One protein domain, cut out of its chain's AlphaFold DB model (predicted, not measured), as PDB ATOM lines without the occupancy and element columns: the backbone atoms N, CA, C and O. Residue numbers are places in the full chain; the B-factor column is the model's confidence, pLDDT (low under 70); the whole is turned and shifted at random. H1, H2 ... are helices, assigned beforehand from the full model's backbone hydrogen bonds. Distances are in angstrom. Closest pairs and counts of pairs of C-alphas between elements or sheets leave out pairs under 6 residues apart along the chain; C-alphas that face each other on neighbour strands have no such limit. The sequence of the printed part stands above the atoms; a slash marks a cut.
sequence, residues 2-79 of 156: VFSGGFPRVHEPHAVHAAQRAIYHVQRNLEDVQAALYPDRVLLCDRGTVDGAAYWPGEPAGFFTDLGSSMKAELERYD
ATOM      1  N   VAL A   2      36.347  -4.336  44.113       60.75
ATOM      2  CA  VAL A   2      35.457  -4.901  43.081       60.75
ATOM      3  C   VAL A   2      35.223  -3.923  41.919       60.75
ATOM      4  O   VAL A   2      35.446  -4.267  40.767       60.75
ATOM      5  N   PHE A   3      34.876  -2.664  42.197       58.09
ATOM      6  CA  PHE A   3      34.526  -1.688  41.151       58.09
ATOM      7  C   PHE A   3      35.708  -1.138  40.339       58.09
ATOM      8  O   PHE A   3      35.496  -0.544  39.288       58.09
ATOM      9  N   SER A   4      36.953  -1.364  40.765       64.31
ATOM     10  CA  SER A   4      38.129  -1.049  39.939       64.31
ATOM     11  C   SER A   4      38.432  -2.129  38.893       64.31
ATOM     12  O   SER A   4      39.314  -1.933  38.068       64.31
ATOM     13  N   GLY A   5      37.711  -3.258  38.911       69.94
ATOM     14  CA  GLY A   5      37.865  -4.371  37.967       69.94
ATOM     15  C   GLY A   5      37.097  -4.218  36.649       69.94
ATOM     16  O   GLY A   5      36.946  -5.201  35.934       69.94
ATOM     17  N   GLY A   6      36.586  -3.022  36.333       80.69
ATOM     18  CA  GLY A   6      35.845  -2.758  35.090       80.69
ATOM     19  C   GLY A   6      34.317  -2.850  35.196       80.69
ATOM     20  O   GLY A   6      33.642  -2.870  34.172       80.69
ATOM     21  N   PHE A   7      33.753  -2.873  36.409       86.19
ATOM     22  CA  PHE A   7      32.299  -2.860  36.608       86.19
ATOM     23  C   PHE A   7      31.784  -1.422  36.776       86.19
ATOM     24  O   PHE A   7      32.176  -0.747  37.733       86.19
ATOM     25  N   PRO A   8      30.909  -0.933  35.880       84.75
ATOM     26  CA  PRO A   8      30.481   0.458  35.890       84.75
ATOM     27  C   PRO A   8      29.620   0.783  37.116       84.75
ATOM     28  O   PRO A   8      28.753   0.011  37.529       84.75
ATOM     29  N   ARG A   9      29.846   1.969  37.685       84.06
ATOM     30  CA  ARG A   9      29.054   2.537  38.781       84.06
ATOM     31  C   ARG A   9      27.991   3.450  38.187       84.06
ATOM     32  O   ARG A   9      28.291   4.568  37.781       84.06
ATOM     33  N   VAL A  10      26.768   2.945  38.092       87.12
ATOM     34  CA  VAL A  10      25.641   3.613  37.426       87.12
ATOM     35  C   VAL A  10      24.388   3.551  38.294       87.12
ATOM     36  O   VAL A  10      24.322   2.763  39.233       87.12
ATOM     37  N   HIS A  11      23.402   4.394  37.984       88.69
ATOM     38  CA  HIS A  11      22.130   4.466  38.713       88.69
ATOM     39  C   HIS A  11      20.939   3.896  37.936       88.69
ATOM     40  O   HIS A  11      19.865   3.742  38.511       88.69
ATOM     41  N   GLU A  12      21.107   3.598  36.645       94.81
ATOM     42  CA  GLU A  12      20.045   3.002  35.833       94.81
ATOM     43  C   GLU A  12      19.791   1.557  36.323       94.81
ATOM     44  O   GLU A  12      20.733   0.758  36.326       94.81
ATOM     45  N   PRO A  13      18.573   1.216  36.795       94.62
ATOM     46  CA  PRO A  13      18.318  -0.049  37.484       94.62
ATOM     47  C   PRO A  13      18.706  -1.305  36.700       94.62
ATOM     48  O   PRO A  13      19.317  -2.207  37.273       94.62
ATOM     49  N   HIS A  14      18.405  -1.366  35.401       95.38
ATOM     50  CA  HIS A  14      18.723  -2.539  34.589       95.38
ATOM     51  C   HIS A  14      20.242  -2.731  34.440       95.38
ATOM     52  O   HIS A  14      20.756  -3.851  34.536       95.38
ATOM     53  N   ALA A  15      20.988  -1.638  34.288       95.69
ATOM     54  CA  ALA A  15      22.442  -1.650  34.267       95.69
ATOM     55  C   ALA A  15      23.035  -2.060  35.626       95.69
ATOM     56  O   ALA A  15      24.013  -2.809  35.659       95.69
ATOM     57  N   VAL A  16      22.431  -1.644  36.747       95.00
ATOM     58  CA  VAL A  16      22.844  -2.108  38.082       95.00
ATOM     59  C   VAL A  16      22.593  -3.607  38.241       95.00
ATOM     60  O   VAL A  16      23.498  -4.308  38.690       95.00
ATOM     61  N   HIS A  17      21.428  -4.127  37.832       96.06
ATOM     62  CA  HIS A  17      21.158  -5.572  37.849       96.06
ATOM     63  C   HIS A  17      22.224  -6.350  37.071       96.06
ATOM     64  O   HIS A  17      22.803  -7.305  37.590       96.06
ATOM     65  N   ALA A  18      22.542  -5.906  35.852       96.44
ATOM     66  CA  ALA A  18      23.573  -6.530  35.027       96.44
ATOM     67  C   ALA A  18      24.963  -6.481  35.686       96.44
ATOM     68  O   ALA A  18      25.661  -7.496  35.722       96.44
ATOM     69  N   ALA A  19      25.351  -5.333  36.250       95.12
ATOM     70  CA  ALA A  19      26.627  -5.178  36.942       95.12
ATOM     71  C   ALA A  19      26.720  -6.073  38.187       95.12
ATOM     72  O   ALA A  19      27.738  -6.733  38.377       95.12
ATOM     73  N   GLN A  20      25.666  -6.149  39.009       95.94
ATOM     74  CA  GLN A  20      25.662  -6.987  40.213       95.94
ATOM     75  C   GLN A  20      25.706  -8.483  39.883       95.94
ATOM     76  O   GLN A  20      26.439  -9.215  40.545       95.94
ATOM     77  N   ARG A  21      25.019  -8.939  38.825       96.56
ATOM     78  CA  ARG A  21      25.172 -10.317  38.321       96.56
ATOM     79  C   ARG A  21      26.613 -10.612  37.911       96.56
ATOM     80  O   ARG A  21      27.175 -11.630  38.304       96.56
ATOM     81  N   ALA A  22      27.219  -9.717  37.132       96.19
ATOM     82  CA  ALA A  22      28.586  -9.902  36.661       96.19
ATOM     83  C   ALA A  22      29.585  -9.949  37.830       96.19
ATOM     84  O   ALA A  22      30.411 -10.859  37.893       96.19
ATOM     85  N   ILE A  23      29.457  -9.027  38.789       95.25
ATOM     86  CA  ILE A  23      30.254  -9.004  40.023       95.25
ATOM     87  C   ILE A  23      30.094 -10.313  40.797       95.25
ATOM     88  O   ILE A  23      31.098 -10.915  41.167       95.25
ATOM     89  N   TYR A  24      28.856 -10.771  41.011       96.69
ATOM     90  CA  TYR A  24      28.571 -12.016  41.723       96.69
ATOM     91  C   TYR A  24      29.273 -13.210  41.076       96.69
ATOM     92  O   TYR A  24      29.989 -13.949  41.751       96.69
ATOM     93  N   HIS A  25      29.108 -13.386  39.761       96.69
ATOM     94  CA  HIS A  25      29.704 -14.522  39.067       96.69
ATOM     95  C   HIS A  25      31.230 -14.444  39.061       96.69
ATOM     96  O   HIS A  25      31.877 -15.467  39.266       96.69
ATOM     97  N   VAL A  26      31.821 -13.262  38.880       95.50
ATOM     98  CA  VAL A  26      33.280 -13.109  38.944       95.50
ATOM     99  C   VAL A  26      33.803 -13.412  40.346       95.50
ATOM    100  O   VAL A  26      34.731 -14.205  40.469       95.50
ATOM    101  N   GLN A  27      33.184 -12.858  41.393       95.00
ATOM    102  CA  GLN A  27      33.550 -13.135  42.785       95.00
ATOM    103  C   GLN A  27      33.521 -14.640  43.065       95.00
ATOM    104  O   GLN A  27      34.528 -15.212  43.472       95.00
ATOM    105  N   ARG A  28      32.387 -15.290  42.780       96.12
ATOM    106  CA  ARG A  28      32.187 -16.717  43.036       96.12
ATOM    107  C   ARG A  28      33.214 -17.585  42.309       96.12
ATOM    108  O   ARG A  28      33.830 -18.445  42.923       96.12
ATOM    109  N   ASN A  29      33.434 -17.340  41.018       96.94
ATOM    110  CA  ASN A  29      34.376 -18.147  40.242       96.94
ATOM    111  C   ASN A  29      35.833 -17.910  40.667       96.94
ATOM    112  O   ASN A  29      36.625 -18.847  40.649       96.94
ATOM    113  N   LEU A  30      36.208 -16.689  41.063       95.31
ATOM    114  CA  LEU A  30      37.556 -16.428  41.574       95.31
ATOM    115  C   LEU A  30      37.786 -17.084  42.939       95.31
ATOM    116  O   LEU A  30      38.864 -17.631  43.153       95.31
ATOM    117  N   GLU A  31      36.791 -17.081  43.831       96.19
ATOM    118  CA  GLU A  31      36.834 -17.857  45.078       96.19
ATOM    119  C   GLU A  31      37.035 -19.352  44.788       96.19
ATOM    120  O   GLU A  31      37.940 -19.969  45.351       96.19
ATOM    121  N   ASP A  32      36.258 -19.913  43.856       96.44
ATOM    122  CA  ASP A  32      36.337 -21.329  43.483       96.44
ATOM    123  C   ASP A  32      37.717 -21.677  42.870       96.44
ATOM    124  O   ASP A  32      38.289 -22.726  43.180       96.44
ATOM    125  N   VAL A  33      38.316 -20.778  42.072       97.44
ATOM    126  CA  VAL A  33      39.698 -20.926  41.568       97.44
ATOM    127  C   VAL A  33      40.708 -20.974  42.716       97.44
ATOM    128  O   VAL A  33      41.581 -21.842  42.724       97.44
ATOM    129  N   GLN A  34      40.609 -20.067  43.694       97.00
ATOM    130  CA  GLN A  34      41.532 -20.054  44.833       97.00
ATOM    131  C   GLN A  34      41.383 -21.313  45.699       97.00
ATOM    132  O   GLN A  34      42.389 -21.878  46.123       97.00
ATOM    133  N   ALA A  35      40.153 -21.788  45.910       94.88
ATOM    134  CA  ALA A  35      39.882 -23.018  46.651       94.88
ATOM    135  C   ALA A  35      40.451 -24.257  45.950       94.88
ATOM    136  O   ALA A  35      41.042 -25.113  46.603       94.88
ATOM    137  N   ALA A  36      40.340 -24.330  44.621       96.62
ATOM    138  CA  ALA A  36      40.905 -25.429  43.845       96.62
ATOM    139  C   ALA A  36      42.446 -25.433  43.850       96.62
ATOM    140  O   ALA A  36      43.057 -26.499  43.900       96.62
ATOM    141  N   LEU A  37      43.082 -24.257  43.801       97.31
ATOM    142  CA  LEU A  37      44.544 -24.135  43.806       97.31
ATOM    143  C   LEU A  37      45.162 -24.342  45.197       97.31
ATOM    144  O   LEU A  37      46.315 -24.766  45.296       97.31
ATOM    145  N   TYR A  38      44.419 -24.032  46.260       95.62
ATOM    146  CA  TYR A  38      44.923 -24.018  47.633       95.62
ATOM    147  C   TYR A  38      43.950 -24.674  48.636       95.62
ATOM    148  O   TYR A  38      43.558 -24.019  49.606       95.62
ATOM    149  N   PRO A  39      43.590 -25.963  48.463       92.88
ATOM    150  CA  PRO A  39      42.557 -26.628  49.269       92.88
ATOM    151  C   PRO A  39      42.866 -26.654  50.774       92.88
ATOM    152  O   PRO A  39      41.960 -26.566  51.599       92.88
ATOM    153  N   ASP A  40      44.148 -26.687  51.144       92.00
ATOM    154  CA  ASP A  40      44.581 -26.758  52.545       92.00
ATOM    155  C   ASP A  40      44.813 -25.382  53.186       92.00
ATOM    156  O   ASP A  40      45.276 -25.288  54.323       92.00
ATOM    157  N   ARG A  41      44.497 -24.276  52.500       92.00
ATOM    158  CA  ARG A  41      44.693 -22.917  53.033       92.00
ATOM    159  C   ARG A  41      43.384 -22.302  53.511       92.00
ATOM    160  O   ARG A  41      42.296 -22.734  53.141       92.00
ATOM    161  N   VAL A  42      43.496 -21.296  54.374       92.31
ATOM    162  CA  VAL A  42      42.383 -20.392  54.673       92.31
ATOM    163  C   VAL A  42      42.361 -19.321  53.589       92.31
ATOM    164  O   VAL A  42      43.385 -18.689  53.321       92.31
ATOM    165  N   LEU A  43      41.203 -19.126  52.962       93.94
ATOM    166  CA  LEU A  43      41.002 -18.081  51.966       93.94
ATOM    167  C   LEU A  43      40.439 -16.834  52.643       93.94
ATOM    168  O   LEU A  43      39.384 -16.881  53.273       93.94
ATOM    169  N   LEU A  44      41.142 -15.712  52.501       94.00
ATOM    170  CA  LEU A  44      40.658 -14.413  52.952       94.00
ATOM    171  C   LEU A  44      40.041 -13.664  51.769       94.00
ATOM    172  O   LEU A  44      40.759 -13.190  50.888       94.00
ATOM    173  N   CYS A  45      38.716 -13.545  51.765       94.44
ATOM    174  CA  CYS A  45      37.979 -12.848  50.716       94.44
ATOM    175  C   CYS A  45      37.771 -11.367  51.082       94.44
ATOM    176  O   CYS A  45      37.185 -11.045  52.117       94.44
ATOM    177  N   ASP A  46      38.228 -10.450  50.224       92.50
ATOM    178  CA  ASP A  46      37.804  -9.043  50.272       92.50
ATOM    179  C   ASP A  46      36.420  -8.944  49.623       92.50
ATOM    180  O   ASP A  46      36.317  -8.925  48.395       92.50
ATOM    181  N   ARG A  47      35.376  -8.875  50.465       93.81
ATOM    182  CA  ARG A  47      33.942  -9.025  50.125       93.81
ATOM    183  C   ARG A  47      33.508 -10.474  49.895       93.81
ATOM    184  O   ARG A  47      34.312 -11.396  49.952       93.81
ATOM    185  N   GLY A  48      32.208 -10.648  49.657       95.31
ATOM    186  CA  GLY A  48      31.595 -11.933  49.345       95.31
ATOM    187  C   GLY A  48      30.290 -11.792  48.562       95.31
ATOM    188  O   GLY A  48      29.821 -10.684  48.303       95.31
ATOM    189  N   THR A  49      29.694 -12.914  48.177       96.94
ATOM    190  CA  THR A  49      28.568 -12.994  47.236       96.94
ATOM    191  C   THR A  49      27.300 -12.285  47.711       96.94
ATOM    192  O   THR A  49      26.515 -11.814  46.888       96.94
ATOM    193  N   VAL A  50      27.117 -12.144  49.026       97.56
ATOM    194  CA  VAL A  50      25.975 -11.442  49.636       97.56
ATOM    195  C   VAL A  50      26.023  -9.924  49.403       97.56
ATOM    196  O   VAL A  50      24.968  -9.287  49.414       97.56
ATOM    197  N   ASP A  51      27.197  -9.333  49.133       96.44
ATOM    198  CA  ASP A  51      27.342  -7.877  48.956       96.44
ATOM    199  C   ASP A  51      26.409  -7.328  47.872       96.44
ATOM    200  O   ASP A  51      25.844  -6.245  48.040       96.44
ATOM    201  N   GLY A  52      26.217  -8.073  46.776       95.56
ATOM    202  CA  GLY A  52      25.423  -7.617  45.635       95.56
ATOM    203  C   GLY A  52      23.974  -7.288  45.993       95.56
ATOM    204  O   GLY A  52      23.399  -6.348  45.442       95.56
ATOM    205  N   ALA A  53      23.417  -7.964  47.002       97.31
ATOM    206  CA  ALA A  53      22.062  -7.722  47.487       97.31
ATOM    207  C   ALA A  53      21.886  -6.326  48.113       97.31
ATOM    208  O   ALA A  53      20.786  -5.780  48.083       97.31
ATOM    209  N   ALA A  54      22.952  -5.715  48.648       96.25
ATOM    210  CA  ALA A  54      22.888  -4.361  49.207       96.25
ATOM    211  C   ALA A  54      22.849  -3.264  48.130       96.25
ATOM    212  O   ALA A  54      22.363  -2.161  48.391       96.25
ATOM    213  N   TYR A  55      23.355  -3.565  46.931       94.19
ATOM    214  CA  TYR A  55      23.341  -2.666  45.773       94.19
ATOM    215  C   TYR A  55      22.187  -2.965  44.811       94.19
ATOM    216  O   TYR A  55      21.999  -2.224  43.848       94.19
ATOM    217  N   TRP A  56      21.438  -4.044  45.039       96.06
ATOM    218  CA  TRP A  56      20.365  -4.478  44.158       96.06
ATOM    219  C   TRP A  56      19.203  -3.470  44.151       96.06
ATOM    220  O   TRP A  56      18.679  -3.135  45.215       96.06
ATOM    221  N   PRO A  57      18.765  -2.981  42.977       94.94
ATOM    222  CA  PRO A  57      17.540  -2.208  42.860       94.94
ATOM    223  C   PRO A  57      16.326  -3.032  43.300       94.94
ATOM    224  O   PRO A  57      16.039  -4.083  42.723       94.94
ATOM    225  N   GLY A  58      15.595  -2.521  44.292       93.31
ATOM    226  CA  GLY A  58      14.437  -3.183  44.893       93.31
ATOM    227  C   GLY A  58      14.790  -3.938  46.175       93.31
ATOM    228  O   GLY A  58      15.691  -3.546  46.914       93.31
ATOM    229  N   GLU A  59      14.048  -5.008  46.454       94.88
ATOM    230  CA  GLU A  59      14.247  -5.818  47.657       94.88
ATOM    231  C   GLU A  59      15.497  -6.710  47.542       94.88
ATOM    232  O   GLU A  59      15.665  -7.380  46.516       94.88
ATOM    233  N   PRO A  60      16.327  -6.834  48.599       94.44
ATOM    234  CA  PRO A  60      17.518  -7.691  48.589       94.44
ATOM    235  C   PRO A  60      17.225  -9.159  48.257       94.44
ATOM    236  O   PRO A  60      18.051  -9.840  47.657       94.44
ATOM    237  N   ALA A  61      16.037  -9.659  48.615       95.31
ATOM    238  CA  ALA A  61      15.611 -11.016  48.270       95.31
ATOM    239  C   ALA A  61      15.544 -11.246  46.747       95.31
ATOM    240  O   ALA A  61      15.814 -12.353  46.286       95.31
ATOM    241  N   GLY A  62      15.238 -10.199  45.971       97.12
ATOM    242  CA  GLY A  62      15.177 -10.260  44.513       97.12
ATOM    243  C   GLY A  62      16.520 -10.604  43.871       97.12
ATOM    244  O   GLY A  62      16.531 -11.321  42.878       97.12
ATOM    245  N   PHE A  63      17.638 -10.179  44.469       98.12
ATOM    246  CA  PHE A  63      18.983 -10.528  43.999       98.12
ATOM    247  C   PHE A  63      19.223 -12.038  44.033       98.12
ATOM    248  O   PHE A  63      19.657 -12.628  43.049       98.12
ATOM    249  N   PHE A  64      18.903 -12.682  45.159       98.00
ATOM    250  CA  PHE A  64      19.105 -14.123  45.302       98.00
ATOM    251  C   PHE A  64      18.177 -14.915  44.378       98.00
ATOM    252  O   PHE A  64      18.622 -15.883  43.768       98.00
ATOM    253  N   THR A  65      16.924 -14.474  44.223       97.75
ATOM    254  CA  THR A  65      15.983 -15.074  43.268       97.75
ATOM    255  C   THR A  65      16.485 -14.962  41.827       97.75
ATOM    256  O   THR A  65      16.444 -15.955  41.107       97.75
ATOM    257  N   ASP A  66      16.992 -13.793  41.414       97.75
ATOM    258  CA  ASP A  66      17.536 -13.557  40.063       97.75
ATOM    259  C   ASP A  66      18.720 -14.487  39.753       97.75
ATOM    260  O   ASP A  66      18.851 -14.994  38.643       97.75
ATOM    261  N   LEU A  67      19.541 -14.779  40.764       97.06
ATOM    262  CA  LEU A  67      20.686 -15.682  40.663       97.06
ATOM    263  C   LEU A  67      20.332 -17.170  40.820       97.06
ATOM    264  O   LEU A  67      21.223 -18.016  40.736       97.06
ATOM    265  N   GLY A  68      19.066 -17.511  41.084       97.62
ATOM    266  CA  GLY A  68      18.656 -18.889  41.378       97.62
ATOM    267  C   GLY A  68      19.274 -19.446  42.666       97.62
ATOM    268  O   GLY A  68      19.529 -20.645  42.765       97.62
ATOM    269  N   SER A  69      19.544 -18.577  43.642       97.44
ATOM    270  CA  SER A  69      20.160 -18.916  44.924       97.44
ATOM    271  C   SER A  69      19.272 -18.493  46.102       97.44
ATOM    272  O   SER A  69      18.110 -18.116  45.952       97.44
ATOM    273  N   SER A  70      19.803 -18.574  47.318       97.81
ATOM    274  CA  SER A  70      19.147 -18.086  48.526       97.81
ATOM    275  C   SER A  70      20.159 -17.446  49.461       97.81
ATOM    276  O   SER A  70      21.321 -17.842  49.497       97.81
ATOM    277  N   MET A  71      19.699 -16.516  50.299       97.44
ATOM    278  CA  MET A  71      20.534 -15.920  51.344       97.44
ATOM    279  C   MET A  71      21.237 -16.981  52.206       97.44
ATOM    280  O   MET A  71      22.395 -16.817  52.567       97.44
ATOM    281  N   LYS A  72      20.535 -18.072  52.539       97.88
ATOM    282  CA  LYS A  72      21.097 -19.165  53.337       97.88
ATOM    283  C   LYS A  72      22.263 -19.836  52.605       97.88
ATOM    284  O   LYS A  72      23.336 -19.942  53.182       97.88
ATOM    285  N   ALA A  73      22.055 -20.221  51.346       97.81
ATOM    286  CA  ALA A  73      23.083 -20.873  50.539       97.81
ATOM    287  C   ALA A  73      24.315 -19.978  50.345       97.81
ATOM    288  O   ALA A  73      25.438 -20.460  50.414       97.81
ATOM    289  N   GLU A  74      24.113 -18.672  50.145       97.94
ATOM    290  CA  GLU A  74      25.223 -17.726  50.001       97.94
ATOM    291  C   GLU A  74      25.982 -17.490  51.311       97.94
ATOM    292  O   GLU A  74      27.199 -17.342  51.284       97.94
ATOM    293  N   LEU A  75      25.306 -17.502  52.464       98.12
ATOM    294  CA  LEU A  75      25.979 -17.429  53.762       98.12
ATOM    295  C   LEU A  75      26.787 -18.693  54.068       98.12
ATOM    296  O   LEU A  75      27.909 -18.577  54.543       98.12
ATOM    297  N   GLU A  76      26.249 -19.876  53.763       97.62
ATOM    298  CA  GLU A  76      26.906 -21.175  53.998       97.62
ATOM    299  C   GLU A  76      28.196 -21.370  53.183       97.62
ATOM    300  O   GLU A  76      28.968 -22.279  53.476       97.62
ATOM    301  N   ARG A  77      28.463 -20.512  52.187       96.12
ATOM    302  CA  ARG A  77      29.747 -20.487  51.469       96.12
ATOM    303  C   ARG A  77      30.911 -19.996  52.323       96.12
ATOM    304  O   ARG A  77      32.057 -20.282  51.987       96.12
ATOM    305  N   TYR A  78      30.636 -19.214  53.361       97.25
ATOM    306  CA  TYR A  78      31.665 -18.584  54.172       97.25
ATOM    307  C   TYR A  78      31.786 -19.304  55.500       97.25
ATOM    308  O   TYR A  78      30.806 -19.572  56.185       97.25
ATOM    309  N   ASP A  79      33.021 -19.579  55.896       96.69
ATOM    310  CA  ASP A  79      33.275 -20.110  57.221       96.69
ATOM    311  C   ASP A  79      32.974 -19.061  58.295       96.69
ATOM    312  O   ASP A  79      32.284 -19.339  59.269       96.69
TER     313      ASP A  79
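This is residues 2 to 79 of the 156 residues of the protein "AAA_28 domain-containing protein" of Verrucomicrobiales bacterium (UniProt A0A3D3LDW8). One long helix, H2, makes the length; H3 packs along one side of it, H4 and H5 pack on H3, and short H1 is close to H2 but apart from H3, H4 and H5. Residues 36 to 41 stick out. The printed part has 78 residues, helices H1 to H5 in order, no named strand: all helix, compact, radius of gyration of the C-alphas 13.1 A, spans 42 by 28 by 16 A.

Find C-alpha 2 at (35.457, -4.901, 43.081), where H1, residues 2 to 5, begins. H2, residues 13 to 37, runs 36.2 A; H3, 49 to 55, 11.7 A; H4, 60 to 66, 10.3 A; H5, 71 to 75, ends at (25.979, -17.429, 53.762).

Hub H3 touches H2, closest C-alphas Gln 20 and Gly 52, 5.5 A, a hairpin; H4, Ala 53 and Pro 60, 4.7 A; and H5, Val 50 and Glu 74, 6.3 A. Every O i to N i+4 pair is within hydrogen-bond range in H2 and H5, 2 of 3 in H4, 0 of 3 in H3, against 3 of 4 O i to N i+3.

The printed part has no cut; link H2 to H3 is long. Residues 2 to 5 have pLDDT under 70.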